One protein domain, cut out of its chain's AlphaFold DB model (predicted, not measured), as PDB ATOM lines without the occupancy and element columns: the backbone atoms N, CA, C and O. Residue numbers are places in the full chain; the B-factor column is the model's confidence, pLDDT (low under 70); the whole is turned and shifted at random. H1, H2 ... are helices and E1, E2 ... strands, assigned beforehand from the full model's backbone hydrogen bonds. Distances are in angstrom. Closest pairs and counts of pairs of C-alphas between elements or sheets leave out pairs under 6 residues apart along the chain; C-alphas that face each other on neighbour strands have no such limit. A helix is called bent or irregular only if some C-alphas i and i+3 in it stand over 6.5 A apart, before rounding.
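What this domain is: This is residues 24 to 147 of the 193 residues of an uncharacterized protein of Cobetia sp. MM1IDA2H-1 (UniProt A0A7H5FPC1). With little regular structure, loops join two small antiparallel sheets set apart: a bent hairpin with a third strand, E1-E2-E5, and E3-E4-E6. H1 and H2 lie off both, and residues 121 to 147 run back toward E1. Under half of the 124 printed residues are in named elements, in order E1 E2 H1 E3 E4 H2 E5 E6, class mixed; the whole is compact, radius of gyration of the C-alphas 15.9 A, spans 42 by 39 by 25 A.

Where its parts are: E1, residues 35 to 45, begins at (19.444, -60.661, 20.080) and measures 21.1 A; E2, 54-64, 25.0 A. H1 is 71-74, E3 79-82, E4 85-89, H2 99-104, E5 107-110, and E6 117-120, ending at (14.997, -35.376, 15.946).

How they stand to each other: In hairpin E1 and E2, N 37 and O 59 are 2.8 A apart. H2 has 0 of 2 O i to N i+4 pairs within hydrogen-bond range, 2 of 3 O i to N i+3.

The domain as a whole: The printed part has no cut, and no printed residue is under 70 in pLDDT.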
ATOM      1  N   ARG A  24      14.315 -66.611  31.945       94.75
ATOM      2  CA  ARG A  24      15.084 -67.350  30.926       94.75
ATOM      3  C   ARG A  24      14.367 -67.486  29.569       94.75
ATOM      4  O   ARG A  24      14.497 -68.497  28.881       94.75
ATOM      5  N   ASN A  25      13.617 -66.454  29.175       95.56
ATOM      6  CA  ASN A  25      12.842 -66.441  27.934       95.56
ATOM      7  C   ASN A  25      13.731 -66.630  26.690       95.56
ATOM      8  O   ASN A  25      14.873 -66.168  26.644       95.56
ATOM      9  N   ALA A  26      13.203 -67.267  25.642       93.62
ATOM     10  CA  ALA A  26      13.925 -67.393  24.377       93.62
ATOM     11  C   ALA A  26      14.218 -66.003  23.765       93.62
ATOM     12  O   ALA A  26      13.345 -65.127  23.800       93.62
ATOM     13  N   PRO A  27      15.420 -65.774  23.202       94.44
ATOM     14  CA  PRO A  27      15.751 -64.492  22.598       94.44
ATOM     15  C   PRO A  27      14.978 -64.283  21.292       94.44
ATOM     16  O   PRO A  27      14.764 -65.217  20.520       94.44
ATOM     17  N   THR A  28      14.626 -63.032  21.010       95.50
ATOM     18  CA  THR A  28      14.215 -62.592  19.669       95.50
ATOM     19  C   THR A  28      15.422 -61.982  18.969       95.50
ATOM     20  O   THR A  28      16.136 -61.191  19.583       95.50
ATOM     21  N   VAL A  29      15.673 -62.353  17.714       95.31
ATOM     22  CA  VAL A  29      16.798 -61.825  16.928       95.31
ATOM     23  C   VAL A  29      16.275 -60.805  15.930       95.31
ATOM     24  O   VAL A  29      15.384 -61.109  15.140       95.31
ATOM     25  N   TRP A  30      16.850 -59.612  15.976       94.00
ATOM     26  CA  TRP A  30      16.528 -58.495  15.099       94.00
ATOM     27  C   TRP A  30      17.667 -58.238  14.116       94.00
ATOM     28  O   TRP A  30      18.819 -58.585  14.383       94.00
ATOM     29  N   GLU A  31      17.343 -57.604  12.989       91.81
ATOM     30  CA  GLU A  31      18.340 -57.176  12.003       91.81
ATOM     31  C   GLU A  31      19.305 -56.140  12.600       91.81
ATOM     32  O   GLU A  31      20.519 -56.302  12.509       91.81
ATOM     33  N   LYS A  32      18.763 -55.119  13.278       89.19
ATOM     34  CA  LYS A  32      19.529 -54.125  14.040       89.19
ATOM     35  C   LYS A  32      19.564 -54.497  15.519       89.19
ATOM     36  O   LYS A  32      18.544 -54.879  16.090       89.19
ATOM     37  N   GLY A  33      20.719 -54.358  16.166       90.19
ATOM     38  CA  GLY A  33      20.878 -54.590  17.603       90.19
ATOM     39  C   GLY A  33      20.899 -56.060  18.031       90.19
ATOM     40  O   GLY A  33      21.128 -56.335  19.207       90.19
ATOM     41  N   GLY A  34      20.729 -57.007  17.103       94.44
ATOM     42  CA  GLY A  34      20.911 -58.440  17.327       94.44
ATOM     43  C   GLY A  34      19.866 -59.080  18.247       94.44
ATOM     44  O   GLY A  34      18.666 -58.836  18.132       94.44
ATOM     45  N   ALA A  35      20.312 -59.964  19.140       95.56
ATOM     46  CA  ALA A  35      19.444 -60.661  20.080       95.56
ATOM     47  C   ALA A  35      18.857 -59.700  21.124       95.56
ATOM     48  O   ALA A  35      19.500 -58.749  21.559       95.56
ATOM     49  N   THR A  36      17.636 -59.966  21.572       95.31
ATOM     50  CA  THR A  36      16.996 -59.292  22.703       95.31
ATOM     51  C   THR A  36      16.281 -60.323  23.559       95.31
ATOM     52  O   THR A  36      15.567 -61.186  23.044       95.31
ATOM     53  N   GLN A  37      16.463 -60.226  24.870       95.50
ATOM     54  CA  GLN A  37      15.899 -61.142  25.851       95.50
ATOM     55  C   GLN A  37      14.919 -60.408  26.745       95.50
ATOM     56  O   GLN A  37      15.272 -59.407  27.366       95.50
ATOM     57  N   ARG A  38      13.696 -60.933  26.822       95.94
ATOM     58  CA  ARG A  38      12.729 -60.508  27.827       95.94
ATOM     59  C   ARG A  38      13.117 -61.094  29.181       95.94
ATOM     60  O   ARG A  38      13.385 -62.291  29.281       95.94
ATOM     61  N   ILE A  39      13.074 -60.268  30.210       97.00
ATOM     62  CA  ILE A  39      13.266 -60.661  31.600       97.00
ATOM     63  C   ILE A  39      11.942 -60.551  32.359       97.00
ATOM     64  O   ILE A  39      11.118 -59.677  32.083       97.00
ATOM     65  N   ASP A  40      11.743 -61.423  33.342       97.44
ATOM     66  CA  ASP A  40      10.534 -61.430  34.178       97.44
ATOM     67  C   ASP A  40      10.687 -60.491  35.389       97.44
ATOM     68  O   ASP A  40      10.327 -60.815  36.519       97.44
ATOM     69  N   ALA A  41      11.277 -59.322  35.144       96.69
ATOM     70  CA  ALA A  41      11.451 -58.244  36.105       96.69
ATOM     71  C   ALA A  41      11.499 -56.899  35.380       96.69
ATOM     72  O   ALA A  41      11.969 -56.810  34.247       96.69
ATOM     73  N   GLU A  42      11.041 -55.853  36.054       96.62
ATOM     74  CA  GLU A  42      11.166 -54.490  35.556       96.62
ATOM     75  C   GLU A  42      12.553 -53.934  35.895       96.62
ATOM     76  O   GLU A  42      13.015 -54.024  37.034       96.62
ATOM     77  N   ILE A  43      13.212 -53.346  34.901       95.94
ATOM     78  CA  ILE A  43      14.379 -52.489  35.084       95.94
ATOM     79  C   ILE A  43      13.908 -51.049  34.940       95.94
ATOM     80  O   ILE A  43      13.407 -50.668  33.882       95.94
ATOM     81  N   VAL A  44      14.136 -50.248  35.977       95.44
ATOM     82  CA  VAL A  44      13.844 -48.813  35.973       95.44
ATOM     83  C   VAL A  44      15.154 -48.038  36.054       95.44
ATOM     84  O   VAL A  44      15.989 -48.318  36.910       95.44
ATOM     85  N   ILE A  45      15.323 -47.076  35.149       95.50
ATOM     86  CA  ILE A  45      16.437 -46.128  35.116       95.50
ATOM     87  C   ILE A  45      15.839 -44.722  35.142       95.50
ATOM     88  O   ILE A  45      15.173 -44.297  34.193       95.50
ATOM     89  N   ASN A  46      16.056 -44.004  36.235       95.06
ATOM     90  CA  ASN A  46      15.510 -42.686  36.490       95.06
ATOM     91  C   ASN A  46      16.445 -41.585  35.986       95.06
ATOM     92  O   ASN A  46      17.673 -41.702  35.956       95.06
ATOM     93  N   ARG A  47      15.837 -40.459  35.613       94.94
ATOM     94  CA  ARG A  47      16.550 -39.258  35.182       94.94
ATOM     95  C   ARG A  47      16.227 -38.102  36.121       94.94
ATOM     96  O   ARG A  47      15.084 -37.938  36.548       94.94
ATOM     97  N   GLY A  48      17.238 -37.303  36.447       94.69
ATOM     98  CA  GLY A  48      17.078 -36.090  37.245       94.69
ATOM     99  C   GLY A  48      16.227 -35.036  36.536       94.69
ATOM    100  O   GLY A  48      16.007 -35.108  35.327       94.69
ATOM    101  N   ASN A  49      15.760 -34.044  37.297       94.00
ATOM    102  CA  ASN A  49      15.085 -32.842  36.787       94.00
ATOM    103  C   ASN A  49      13.871 -33.112  35.871       94.00
ATOM    104  O   ASN A  49      13.595 -32.341  34.957       94.00
ATOM    105  N   GLY A  50      13.138 -34.205  36.112       86.56
ATOM    106  CA  GLY A  50      11.966 -34.574  35.308       86.56
ATOM    107  C   GLY A  50      12.305 -35.119  33.916       86.56
ATOM    108  O   GLY A  50      11.449 -35.110  33.035       86.56
ATOM    109  N   GLY A  51      13.545 -35.574  33.707       86.50
ATOM    110  CA  GLY A  51      13.970 -36.189  32.454       86.50
ATOM    111  C   GLY A  51      13.227 -37.489  32.130       86.50
ATOM    112  O   GLY A  51      12.602 -38.117  32.983       86.50
ATOM    113  N   LEU A  52      13.339 -37.921  30.873       89.00
ATOM    114  CA  LEU A  52      12.694 -39.137  30.376       89.00
ATOM    115  C   LEU A  52      13.438 -40.390  30.864       89.00
ATOM    116  O   LEU A  52      14.411 -40.822  30.247       89.00
ATOM    117  N   GLY A  53      12.982 -40.948  31.986       90.44
ATOM    118  CA  GLY A  53      13.423 -42.254  32.481       90.44
ATOM    119  C   GLY A  53      13.031 -43.411  31.558       90.44
ATOM    120  O   GLY A  53      12.179 -43.271  30.679       90.44
ATOM    121  N   ILE A  54      13.648 -44.568  31.784       93.19
ATOM    122  CA  ILE A  54      13.348 -45.814  31.077       93.19
ATOM    123  C   ILE A  54      12.780 -46.821  32.070       93.19
ATOM    124  O   ILE A  54      13.386 -47.081  33.104       93.19
ATOM    125  N   SER A  55      11.645 -47.421  31.720       94.31
ATOM    126  CA  SER A  55      11.204 -48.699  32.276       94.31
ATOM    127  C   SER A  55      11.239 -49.736  31.154       94.31
ATOM    128  O   SER A  55      10.699 -49.508  30.069       94.31
ATOM    129  N   THR A  56      11.930 -50.850  31.381       94.56
ATOM    130  CA  THR A  56      12.074 -51.922  30.394       94.56
ATOM    131  C   THR A  56      12.056 -53.297  31.045       94.56
ATOM    132  O   THR A  56      12.486 -53.485  32.178       94.56
ATOM    133  N   TYR A  57      11.602 -54.277  30.275       96.19
ATOM    134  CA  TYR A  57      11.638 -55.702  30.607       96.19
ATOM    135  C   TYR A  57      12.596 -56.447  29.675       96.19
ATOM    136  O   TYR A  57      12.443 -57.647  29.457       96.19
ATOM    137  N   TYR A  58      13.546 -55.739  29.059       94.88
ATOM    138  CA  TYR A  58      14.407 -56.287  28.020       94.88
ATOM    139  C   TYR A  58      15.879 -55.955  28.243       94.88
ATOM    140  O   TYR A  58      16.241 -54.836  28.604       94.88
ATOM    141  N   VAL A  59      16.724 -56.937  27.937       95.69
ATOM    142  CA  VAL A  59      18.175 -56.797  27.811       95.69
ATOM    143  C   VAL A  59      18.558 -57.171  26.384       95.69
ATOM    144  O   VAL A  59      18.201 -58.244  25.897       95.69
ATOM    145  N   THR A  60      19.293 -56.304  25.697       95.38
ATOM    146  CA  THR A  60      19.861 -56.627  24.384       95.38
ATOM    147  C   THR A  60      21.050 -57.567  24.567       95.38
ATOM    148  O   THR A  60      21.863 -57.366  25.463       95.38
ATOM    149  N   GLY A  61      21.183 -58.568  23.708       95.06
ATOM    150  CA  GLY A  61      22.224 -59.587  23.723       95.06
ATOM    151  C   GLY A  61      21.715 -60.981  24.123       95.06
ATOM    152  O   GLY A  61      20.517 -61.152  24.353       95.06
ATOM    153  N   PRO A  62      22.612 -61.981  24.212       94.81
ATOM    154  CA  PRO A  62      24.045 -61.845  23.973       94.81
ATOM    155  C   PRO A  62      24.336 -61.627  22.487       94.81
ATOM    156  O   PRO A  62      23.881 -62.388  21.636       94.81
ATOM    157  N   ASN A  63      25.134 -60.608  22.178       95.38
ATOM    158  CA  ASN A  63      25.587 -60.331  20.818       95.38
ATOM    159  C   ASN A  63      27.090 -60.534  20.715       95.38
ATOM    160  O   ASN A  63      27.844 -59.965  21.506       95.38
ATOM    161  N   LYS A  64      27.525 -61.316  19.726       95.25
ATOM    162  CA  LYS A  64      28.945 -61.468  19.419       95.25
ATOM    163  C   LYS A  64      29.478 -60.155  18.852       95.25
ATOM    164  O   LYS A  64      28.852 -59.573  17.968       95.25
ATOM    165  N   ILE A  65      30.624 -59.702  19.349       96.25
ATOM    166  CA  ILE A  65      31.266 -58.494  18.827       96.25
ATOM    167  C   ILE A  65      31.782 -58.732  17.405       96.25
ATOM    168  O   ILE A  65      32.427 -59.746  17.122       96.25
ATOM    169  N   HIS A  66      31.515 -57.776  16.517       95.69
ATOM    170  CA  HIS A  66      32.103 -57.737  15.185       95.69
ATOM    171  C   HIS A  66      33.494 -57.094  15.249       95.69
ATOM    172  O   HIS A  66      33.639 -55.935  15.640       95.69
ATOM    173  N   TYR A  67      34.526 -57.848  14.875       97.75
ATOM    174  CA  TYR A  67      35.904 -57.363  14.855       97.75
ATOM    175  C   TYR A  67      36.306 -56.953  13.437       97.75
ATOM    176  O   TYR A  67      36.271 -57.781  12.530       97.75
ATOM    177  N   THR A  68      36.704 -55.695  13.249       97.50
ATOM    178  CA  THR A  68      37.093 -55.144  11.940       97.50
ATOM    179  C   THR A  68      38.075 -53.981  12.083       97.50
ATOM    180  O   THR A  68      38.102 -53.300  13.107       97.50
ATOM    181  N   ASP A  69      38.900 -53.756  11.062       97.88
ATOM    182  CA  ASP A  69      39.780 -52.583  10.953       97.88
ATOM    183  C   ASP A  69      39.169 -51.461  10.105       97.88
ATOM    184  O   ASP A  69      39.723 -50.359  10.038       97.88
ATOM    185  N   ASP A  70      38.010 -51.717   9.494       96.62
ATOM    186  CA  ASP A  70      37.283 -50.740   8.698       96.62
ATOM    187  C   ASP A  70      36.759 -49.599   9.583       96.62
ATOM    188  O   ASP A  70      35.947 -49.778  10.499       96.62
ATOM    189  N   LYS A  71      37.243 -48.388   9.294       94.56
ATOM    190  CA  LYS A  71      36.907 -47.176  10.040       94.56
ATOM    191  C   LYS A  71      35.442 -46.777   9.909       94.56
ATOM    192  O   LYS A  71      34.955 -46.113  10.819       94.56
ATOM    193  N   SER A  72      34.744 -47.185   8.848       92.50
ATOM    194  CA  SER A  72      33.316 -46.893   8.682       92.50
ATOM    195  C   SER A  72      32.461 -47.570   9.757       92.50
ATOM    196  O   SER A  72      31.552 -46.946  10.296       92.50
ATOM    197  N   TYR A  73      32.814 -48.797  10.152       91.94
ATOM    198  CA  TYR A  73      32.151 -49.516  11.242       91.94
ATOM    199  C   TYR A  73      32.638 -49.064  12.621       91.94
ATOM    200  O   TYR A  73      31.849 -48.968  13.558       91.94
ATOM    201  N   LEU A  74      33.937 -48.778  12.766       92.81
ATOM    202  CA  LEU A  74      34.515 -48.359  14.052       92.81
ATOM    203  C   LEU A  74      34.075 -46.952  14.476       92.81
ATOM    204  O   LEU A  74      33.936 -46.695  15.668       92.81
ATOM    205  N   ASN A  75      33.859 -46.064  13.505       90.00
ATOM    206  CA  ASN A  75      33.445 -44.679  13.711       90.00
ATOM    207  C   ASN A  75      32.036 -44.430  13.147       90.00
ATOM    208  O   ASN A  75      31.754 -43.329  12.671       90.00
ATOM    209  N   GLY A  76      31.179 -45.455  13.149       85.31
ATOM    210  CA  GLY A  76      29.811 -45.345  12.650       85.31
ATOM    211  C   GLY A  76      29.050 -44.210  13.338       85.31
ATOM    212  O   GLY A  76      29.156 -44.021  14.554       85.31
ATOM    213  N   THR A  77      28.290 -43.438  12.561       87.94
ATOM    214  CA  THR A  77      27.459 -42.363  13.111       87.94
ATOM    215  C   THR A  77      26.214 -42.939  13.777       87.94
ATOM    216  O   THR A  77      25.558 -43.824  13.233       87.94
ATOM    217  N   CYS A  78      25.880 -42.421  14.956       91.62
ATOM    218  CA  CYS A  78      24.584 -42.671  15.588       91.62
ATOM    219  C   CYS A  78      23.534 -41.639  15.164       91.62
ATOM    220  O   CYS A  78      22.363 -41.842  15.441       91.62
ATOM    221  N   LEU A  79      23.935 -40.535  14.529       93.19
ATOM    222  CA  LEU A  79      23.037 -39.517  13.995       93.19
ATOM    223  C   LEU A  79      22.859 -39.760  12.493       93.19
ATOM    224  O   LEU A  79      23.840 -39.725  11.744       93.19
ATOM    225  N   VAL A  80      21.628 -40.029  12.077       92.94
ATOM    226  CA  VAL A  80      21.260 -40.398  10.707       92.94
ATOM    227  C   VAL A  80      20.370 -39.309  10.118       92.94
ATOM    228  O   VAL A  80      19.434 -38.865  10.782       92.94
ATOM    229  N   ASP A  81      20.676 -38.906   8.887       93.56
ATOM    230  CA  ASP A  81      19.858 -38.022   8.054       93.56
ATOM    231  C   ASP A  81      19.162 -38.857   6.976       93.56
ATOM    232  O   ASP A  81      19.831 -39.518   6.178       93.56
ATOM    233  N   ASP A  82      17.834 -38.837   6.972       91.69
ATOM    234  CA  ASP A  82      16.994 -39.414   5.924       91.69
ATOM    235  C   ASP A  82      16.181 -38.293   5.262       91.69
ATOM    236  O   ASP A  82      15.075 -37.960   5.691       91.69
ATOM    237  N   ASP A  83      16.778 -37.659   4.252       90.19
ATOM    238  CA  ASP A  83      16.178 -36.569   3.466       90.19
ATOM    239  C   ASP A  83      15.647 -35.406   4.331       90.19
ATOM    240  O   ASP A  83      14.500 -34.962   4.226       90.19
ATOM    241  N   GLY A  84      16.482 -34.928   5.259       88.75
ATOM    242  CA  GLY A  84      16.151 -33.853   6.193       88.75
ATOM    243  C   GLY A  84      15.409 -34.322   7.445       88.75
ATOM    244  O   GLY A  84      15.083 -33.496   8.304       88.75
ATOM    245  N   ARG A  85      15.145 -35.628   7.587       91.06
ATOM    246  CA  ARG A  85      14.628 -36.229   8.821       91.06
ATOM    247  C   ARG A  85      15.776 -36.805   9.624       91.06
ATOM    248  O   ARG A  85      16.371 -37.816   9.261       91.06
ATOM    249  N   TRP A  86      16.045 -36.176  10.757       94.56
ATOM    250  CA  TRP A  86      17.116 -36.602  11.638       94.56
ATOM    251  C   TRP A  86      16.625 -37.665  12.613       94.56
ATOM    252  O   TRP A  86      15.508 -37.601  13.123       94.56
ATOM    253  N   SER A  87      17.469 -38.645  12.907       93.81
ATOM    254  CA  SER A  87      17.225 -39.612  13.975       93.81
ATOM    255  C   SER A  87      18.522 -40.012  14.655       93.81
ATOM    256  O   SER A  87      19.598 -39.987  14.059       93.81
ATOM    257  N   VAL A  88      18.418 -40.393  15.923       94.38
ATOM    258  CA  VAL A  88      19.500 -41.059  16.643       94.38
ATOM    259  C   VAL A  88      19.223 -42.551  16.632       94.38
ATOM    260  O   VAL A  88      18.157 -42.940  17.088       94.38
ATOM    261  N   GLN A  89      20.160 -43.376  16.167       93.81
ATOM    262  CA  GLN A  89      20.065 -44.838  16.149       93.81
ATOM    263  C   GLN A  89      21.210 -45.456  16.960       93.81
ATOM    264  O   GLN A  89      22.385 -45.270  16.652       93.81
ATOM    265  N   LEU A  90      20.864 -46.214  18.005       93.62
ATOM    266  CA  LEU A  90      21.807 -46.783  18.982       93.62
ATOM    267  C   LEU A  90      21.797 -48.313  19.026       93.62
ATOM    268  O   LEU A  90      22.495 -48.910  19.852       93.62
ATOM    269  N   TYR A  91      21.014 -48.959  18.160       92.88
ATOM    270  CA  TYR A  91      20.865 -50.414  18.123       92.88
ATOM    271  C   TYR A  91      22.214 -51.139  18.109       92.88
ATOM    272  O   TYR A  91      22.450 -52.006  18.952       92.88
ATOM    273  N   ASP A  92      23.136 -50.708  17.248       92.25
ATOM    274  CA  ASP A  92      24.447 -51.344  17.067       92.25
ATOM    275  C   ASP A  92      25.574 -50.664  17.860       92.25
ATOM    276  O   ASP A  92      26.739 -51.062  17.780       92.25
ATOM    277  N   LEU A  93      25.242 -49.671  18.700       91.75
ATOM    278  CA  LEU A  93      26.231 -48.978  19.523       91.75
ATOM    279  C   LEU A  93      26.987 -49.988  20.395       91.75
ATOM    280  O   LEU A  93      26.392 -50.806  21.107       91.75
ATOM    281  N   GLY A  94      28.315 -49.932  20.321       91.06
ATOM    282  CA  GLY A  94      29.195 -50.824  21.065       91.06
ATOM    283  C   GLY A  94      29.194 -52.276  20.576       91.06
ATOM    284  O   GLY A  94      29.577 -53.145  21.355       91.06
ATOM    285  N   MET A  95      28.778 -52.571  19.340       93.56
ATOM    286  CA  MET A  95      28.829 -53.930  18.768       93.56
ATOM    287  C   MET A  95      30.044 -54.192  17.867       93.56
ATOM    288  O   MET A  95      30.222 -55.312  17.392       93.56
ATOM    289  N   VAL A  96      30.914 -53.195  17.684       95.06
ATOM    290  CA  VAL A  96      32.114 -53.289  16.844       95.06
ATOM    291  C   VAL A  96      33.370 -53.002  17.668       95.06
ATOM    292  O   VAL A  96      33.379 -52.103  18.512       95.06
ATOM    293  N   LYS A  97      34.446 -53.757  17.425       96.38
ATOM    294  CA  LYS A  97      35.789 -53.516  17.975       96.38
ATOM    295  C   LYS A  97      36.859 -53.669  16.897       96.38
ATOM    296  O   LYS A  97      36.667 -54.351  15.897       96.38
ATOM    297  N   ASN A  98      38.016 -53.058  17.134       97.19
ATOM    298  CA  ASN A  98      39.181 -53.234  16.272       97.19
ATOM    299  C   ASN A  98      39.714 -54.684  16.324       97.19
ATOM    300  O   ASN A  98      39.643 -55.314  17.385       97.19
ATOM    301  N   THR A  99      40.277 -55.204  15.223       98.00
ATOM    302  CA  THR A  99      40.776 -56.596  15.150       98.00
ATOM    303  C   THR A  99      41.898 -56.890  16.147       98.00
ATOM    304  O   THR A  99      42.031 -58.035  16.582       98.00
ATOM    305  N   TYR A 100      42.622 -55.864  16.609       96.31
ATOM    306  CA  TYR A 100      43.597 -55.961  17.699       96.31
ATOM    307  C   TYR A 100      43.015 -56.600  18.974       96.31
ATOM    308  O   TYR A 100      43.731 -57.282  19.701       96.31
ATOM    309  N   TRP A 101      41.710 -56.432  19.228       95.12
ATOM    310  CA  TRP A 101      41.009 -56.973  20.402       95.12
ATOM    311  C   TRP A 101      40.293 -58.308  20.144       95.12
ATOM    312  O   TRP A 101      39.571 -58.794  21.014       95.12
ATOM    313  N   SER A 102      40.474 -58.924  18.972       96.25
ATOM    314  CA  SER A 102      39.761 -60.156  18.582       96.25
ATOM    315  C   SER A 102      40.021 -61.349  19.504       96.25
ATOM    316  O   SER A 102      39.149 -62.198  19.665       96.25
ATOM    317  N   PHE A 103      41.172 -61.378  20.183       92.00
ATOM    318  CA  PHE A 103      41.518 -62.417  21.158       92.00
ATOM    319  C   PHE A 103      40.601 -62.447  22.397       92.00
ATOM    320  O   PHE A 103      40.675 -63.391  23.183       92.00
ATOM    321  N   GLU A 104      39.796 -61.403  22.635       91.44
ATOM    322  CA  GLU A 104      38.844 -61.371  23.752       91.44
ATOM    323  C   GLU A 104      37.619 -62.262  23.510       91.44
ATOM    324  O   GLU A 104      36.990 -62.670  24.486       91.44
ATOM    325  N   GLU A 105      37.299 -62.569  22.244       93.38
ATOM    326  CA  GLU A 105      36.125 -63.358  21.836       93.38
ATOM    327  C   GLU A 105      34.822 -62.898  22.524       93.38
ATOM    328  O   GLU A 105      34.026 -63.690  23.030       93.38
ATOM    329  N   GLU A 106      34.621 -61.580  22.578       94.69
ATOM    330  CA  GLU A 106      33.632 -60.938  23.440       94.69
ATOM    331  C   GLU A 106      32.187 -61.137  22.952       94.69
ATOM    332  O   GLU A 106      31.865 -60.999  21.766       94.69
ATOM    333  N   TRP A 107      31.298 -61.377  23.919       94.69
ATOM    334  CA  TRP A 107      29.849 -61.285  23.773       94.69
ATOM    335  C   TRP A 107      29.318 -60.207  24.717       94.69
ATOM    336  O   TRP A 107      29.715 -60.158  25.881       94.69
ATOM    337  N   ARG A 108      28.413 -59.350  24.231       95.19
ATOM    338  CA  ARG A 108      27.854 -58.239  25.011       95.19
ATOM    339  C   ARG A 108      26.375 -58.388  25.286       95.19
ATOM    340  O   ARG A 108      25.597 -58.761  24.408       95.19
ATOM    341  N   TYR A 109      26.021 -57.969  26.492       95.12
ATOM    342  CA  TYR A 109      24.672 -57.577  26.859       95.12
ATOM    343  C   TYR A 109      24.629 -56.057  26.996       95.12
ATOM    344  O   TYR A 109      25.624 -55.446  27.394       95.12
ATOM    345  N   LYS A 110      23.496 -55.438  26.666       94.38
ATOM    346  CA  LYS A 110      23.293 -53.994  26.793       94.38
ATOM    347  C   LYS A 110      21.943 -53.705  27.434       94.38
ATOM    348  O   LYS A 110      20.934 -54.313  27.084       94.38
ATOM    349  N   VAL A 111      21.946 -52.720  28.321       93.44
ATOM    350  CA  VAL A 111      20.753 -51.997  28.762       93.44
ATOM    351  C   VAL A 111      21.013 -50.531  28.455       93.44
ATOM    352  O   VAL A 111      22.083 -50.017  28.779       93.44
ATOM    353  N   LEU A 112      20.075 -49.875  27.778       90.44
ATOM    354  CA  LEU A 112      20.194 -48.464  27.429       90.44
ATOM    355  C   LEU A 112      19.402 -47.620  28.431       90.44
ATOM    356  O   LEU A 112      18.228 -47.877  28.673       90.44
ATOM    357  N   ALA A 113      20.036 -46.573  28.965       89.81
ATOM    358  CA  ALA A 113      19.399 -45.536  29.791       89.81
ATOM    359  C   ALA A 113      18.640 -44.480  28.949       89.81
ATOM    360  O   ALA A 113      18.455 -43.335  29.367       89.81
ATOM    361  N   THR A 114      18.287 -44.850  27.719       90.56
ATOM    362  CA  THR A 114      17.602 -44.042  26.707       90.56
ATOM    363  C   THR A 114      16.990 -44.979  25.658       90.56
ATOM    364  O   THR A 114      17.213 -46.192  25.689       90.56
ATOM    365  N   PHE A 115      16.229 -44.432  24.717       88.69
ATOM    366  CA  PHE A 115      15.616 -45.188  23.629       88.69
ATOM    367  C   PHE A 115      16.652 -45.579  22.567       88.69
ATOM    368  O   PHE A 115      17.599 -44.841  22.301       88.69
ATOM    369  N   SER A 116      16.465 -46.745  21.942       90.50
ATOM    370  CA  SER A 116      17.349 -47.216  20.866       90.50
ATOM    371  C   SER A 116      17.232 -46.393  19.587       90.50
ATOM    372  O   SER A 116      18.185 -46.358  18.813       90.50
ATOM    373  N   GLU A 117      16.091 -45.733  19.384       92.31
ATOM    374  CA  GLU A 117      15.861 -44.807  18.286       92.31
ATOM    375  C   GLU A 117      15.019 -43.618  18.746       92.31
ATOM    376  O   GLU A 117      14.028 -43.800  19.456       92.31
ATOM    377  N   ILE A 118      15.420 -42.406  18.358       91.75
ATOM    378  CA  ILE A 118      14.661 -41.177  18.617       91.75
ATOM    379  C   ILE A 118      14.698 -40.297  17.365       91.75
ATOM    380  O   ILE A 118      15.795 -39.931  16.934       91.75
ATOM    381  N   PRO A 119      13.544 -39.916  16.792       91.88
ATOM    382  CA  PRO A 119      13.501 -38.898  15.753       91.88
ATOM    383  C   PRO A 119      13.851 -37.525  16.342       91.88
ATOM    384  O   PRO A 119      13.419 -37.173  17.439       91.88
ATOM    385  N   LEU A 120      14.611 -36.736  15.595       90.94
ATOM    386  CA  LEU A 120      14.997 -35.376  15.946       90.94
ATOM    387  C   LEU A 120      14.443 -34.387  14.918       90.94
ATOM    388  O   LEU A 120      14.355 -34.676  13.726       90.94
ATOM    389  N   HIS A 121      14.105 -33.187  15.385       86.31
ATOM    390  CA  HIS A 121      13.716 -32.083  14.505       86.31
ATOM    391  C   HIS A 121      14.920 -31.439  13.803       86.31
ATOM    392  O   HIS A 121      14.789 -30.937  12.692       86.31
ATOM    393  N   GLU A 122      16.085 -31.459  14.448       88.19
ATOM    394  CA  GLU A 122      17.347 -30.895  13.967       88.19
ATOM    395  C   GLU A 122      18.516 -31.798  14.414       88.19
ATOM    396  O   GLU A 122      18.343 -32.572  15.361       88.19
ATOM    397  N   PRO A 123      19.709 -31.721  13.792       90.44
ATOM    398  CA  PRO A 123      20.876 -32.543  14.143       90.44
ATOM    399  C   PRO A 123      21.548 -32.123  15.469       90.44
ATOM    400  O   PRO A 123      22.770 -32.030  15.567       90.44
ATOM    401  N   ASN A 124      20.754 -31.854  16.504       89.00
ATOM    402  CA  ASN A 124      21.192 -31.401  17.817       89.00
ATOM    403  C   ASN A 124      20.739 -32.393  18.895       89.00
ATOM    404  O   ASN A 124      19.600 -32.373  19.359       89.00
ATOM    405  N   LEU A 125      21.658 -33.265  19.311       84.62
ATOM    406  CA  LEU A 125      21.407 -34.277  20.342       84.62
ATOM    407  C   LEU A 125      20.968 -33.646  21.668       84.62
ATOM    408  O   LEU A 125      20.045 -34.142  22.309       84.62
ATOM    409  N   GLN A 126      21.603 -32.538  22.067       84.62
ATOM    410  CA  GLN A 126      21.334 -31.879  23.348       84.62
ATOM    411  C   GLN A 126      19.957 -31.205  23.393       84.62
ATOM    412  O   GLN A 126      19.462 -30.927  24.480       84.62
ATOM    413  N   ALA A 127      19.305 -30.982  22.246       84.88
ATOM    414  CA  ALA A 127      17.939 -30.466  22.216       84.88
ATOM    415  C   ALA A 127      16.909 -31.475  22.755       84.88
ATOM    416  O   ALA A 127      15.812 -31.079  23.148       84.88
ATOM    417  N   HIS A 128      17.238 -32.774  22.787       89.06
ATOM    418  CA  HIS A 128      16.330 -33.808  23.271       89.06
ATOM    419  C   HIS A 128      16.674 -34.235  24.716       89.06
ATOM    420  O   HIS A 128      17.784 -34.726  24.956       89.06
ATOM    421  N   PRO A 129      15.728 -34.176  25.680       89.19
ATOM    422  CA  PRO A 129      15.984 -34.510  27.091       89.19
ATOM    423  C   PRO A 129      16.597 -35.898  27.329       89.19
ATOM    424  O   PRO A 129      17.342 -36.108  28.281       89.19
ATOM    425  N   ALA A 130      16.319 -36.861  26.446       88.56
ATOM    426  CA  ALA A 130      16.888 -38.206  26.544       88.56
ATOM    427  C   ALA A 130      18.427 -38.241  26.387       88.56
ATOM    428  O   ALA A 130      19.066 -39.130  26.955       88.56
ATOM    429  N   PHE A 131      19.026 -37.271  25.682       89.31
ATOM    430  CA  PHE A 131      20.470 -37.193  25.410       89.31
ATOM    431  C   PHE A 131      21.188 -36.048  26.129       89.31
ATOM    432  O   PHE A 131      22.417 -36.051  26.204       89.31
ATOM    433  N   ASP A 132      20.450 -35.106  26.711       91.00
ATOM    434  CA  ASP A 132      21.013 -34.094  27.600       91.00
ATOM    435  C   ASP A 132      21.264 -34.683  29.001       91.00
ATOM    436  O   ASP A 132      20.461 -34.568  29.927       91.00
ATOM    437  N   LEU A 133      22.401 -35.371  29.137       90.38
ATOM    438  CA  LEU A 133      22.853 -35.968  30.400       90.38
ATOM    439  C   LEU A 133      23.307 -34.922  31.432       90.38
ATOM    440  O   LEU A 133      23.492 -35.267  32.595       90.38
ATOM    441  N   THR A 134      23.496 -33.665  31.020       92.38
ATOM    442  CA  THR A 134      23.916 -32.582  31.913       92.38
ATOM    443  C   THR A 134      22.720 -32.051  32.693       92.38
ATOM    444  O   THR A 134      22.765 -31.994  33.920       92.38
ATOM    445  N   ASN A 135      21.633 -31.700  31.997       94.44
ATOM    446  CA  ASN A 135      20.423 -31.202  32.652       94.44
ATOM    447  C   ASN A 135      19.529 -32.333  33.161       94.44
ATOM    448  O   ASN A 135      18.820 -32.137  34.143       94.44
ATOM    449  N   TYR A 136      19.584 -33.518  32.553       94.62
ATOM    450  CA  TYR A 136      18.810 -34.683  32.977       94.62
ATOM    451  C   TYR A 136      19.756 -35.864  33.226       94.62
ATOM    452  O   TYR A 136      19.797 -36.787  32.414       94.62
ATOM    453  N   PRO A 137      20.554 -35.870  34.305       95.00
ATOM    454  CA  PRO A 137      21.509 -36.948  34.564       95.00
ATOM    455  C   PRO A 137      20.805 -38.279  34.858       95.00
ATOM    456  O   PRO A 137      19.669 -38.291  35.333       95.00
ATOM    457  N   VAL A 138      21.483 -39.398  34.596       95.31
ATOM    458  CA  VAL A 138      21.073 -40.719  35.105       95.31
ATOM    459  C   VAL A 138      21.296 -40.739  36.615       95.31
ATOM    460  O   VAL A 138      22.361 -40.326  37.073       95.31
ATOM    461  N   LEU A 139      20.287 -41.162  37.377       95.69
ATOM    462  CA  LEU A 139      20.343 -41.150  38.843       95.69
ATOM    463  C   LEU A 139      20.928 -42.443  39.421       95.69
ATOM    464  O   LEU A 139      21.450 -42.439  40.532       95.69
ATOM    465  N   GLU A 140      20.841 -43.546  38.686       93.94
ATOM    466  CA  GLU A 140      21.384 -44.832  39.102       93.94
ATOM    467  C   GLU A 140      22.913 -44.848  39.006       93.94
ATOM    468  O   GLU A 140      23.489 -44.713  37.927       93.94
ATOM    469  N   GLU A 141      23.578 -45.117  40.128       93.88
ATOM    470  CA  GLU A 141      25.019 -45.410  40.154       93.88
ATOM    471  C   GLU A 141      25.326 -46.855  39.724       93.88
ATOM    472  O   GLU A 141      26.437 -47.173  39.300       93.88
ATOM    473  N   ALA A 142      24.336 -47.746  39.842       94.06
ATOM    474  CA  ALA A 142      24.448 -49.154  39.492       94.06
ATOM    475  C   ALA A 142      23.102 -49.725  39.038       94.06
ATOM    476  O   ALA A 142      22.043 -49.337  39.530       94.06
ATOM    477  N   LEU A 143      23.168 -50.711  38.141       93.25
ATOM    478  CA  LEU A 143      22.014 -51.452  37.651       93.25
ATOM    479  C   LEU A 143      22.171 -52.938  37.976       93.25
ATOM    480  O   LEU A 143      23.138 -53.573  37.556       93.25
ATOM    481  N   PHE A 144      21.196 -53.503  38.684       94.50
ATOM    482  CA  PHE A 144      21.182 -54.920  39.046       94.50
ATOM    483  C   PHE A 144      20.063 -55.637  38.299       94.50
ATOM    484  O   PHE A 144      18.911 -55.624  38.722       94.50
ATOM    485  N   VAL A 145      20.407 -56.273  37.178       95.50
ATOM    486  CA  VAL A 145      19.449 -57.086  36.421       95.50
ATOM    487  C   VAL A 145      19.266 -58.440  37.120       95.50
ATOM    488  O   VAL A 145      20.260 -59.147  37.314       95.50
ATOM    489  N   PRO A 146      18.035 -58.836  37.491       96.44
ATOM    490  CA  PRO A 146      17.809 -60.088  38.203       96.44
ATOM    491  C   PRO A 146      18.229 -61.317  37.391       96.44
ATOM    492  O   PRO A 146      17.816 -61.502  36.244       96.44
ATOM    493  N   LEU A 147      19.019 -62.183  38.023       96.62
ATOM    494  CA  LEU A 147      19.408 -63.480  37.474       96.62
ATOM    495  C   LEU A 147      18.424 -64.569  37.911       96.62
ATOM    496  O   LEU A 147      17.867 -64.518  39.012       96.62
TER     497      LEU A 147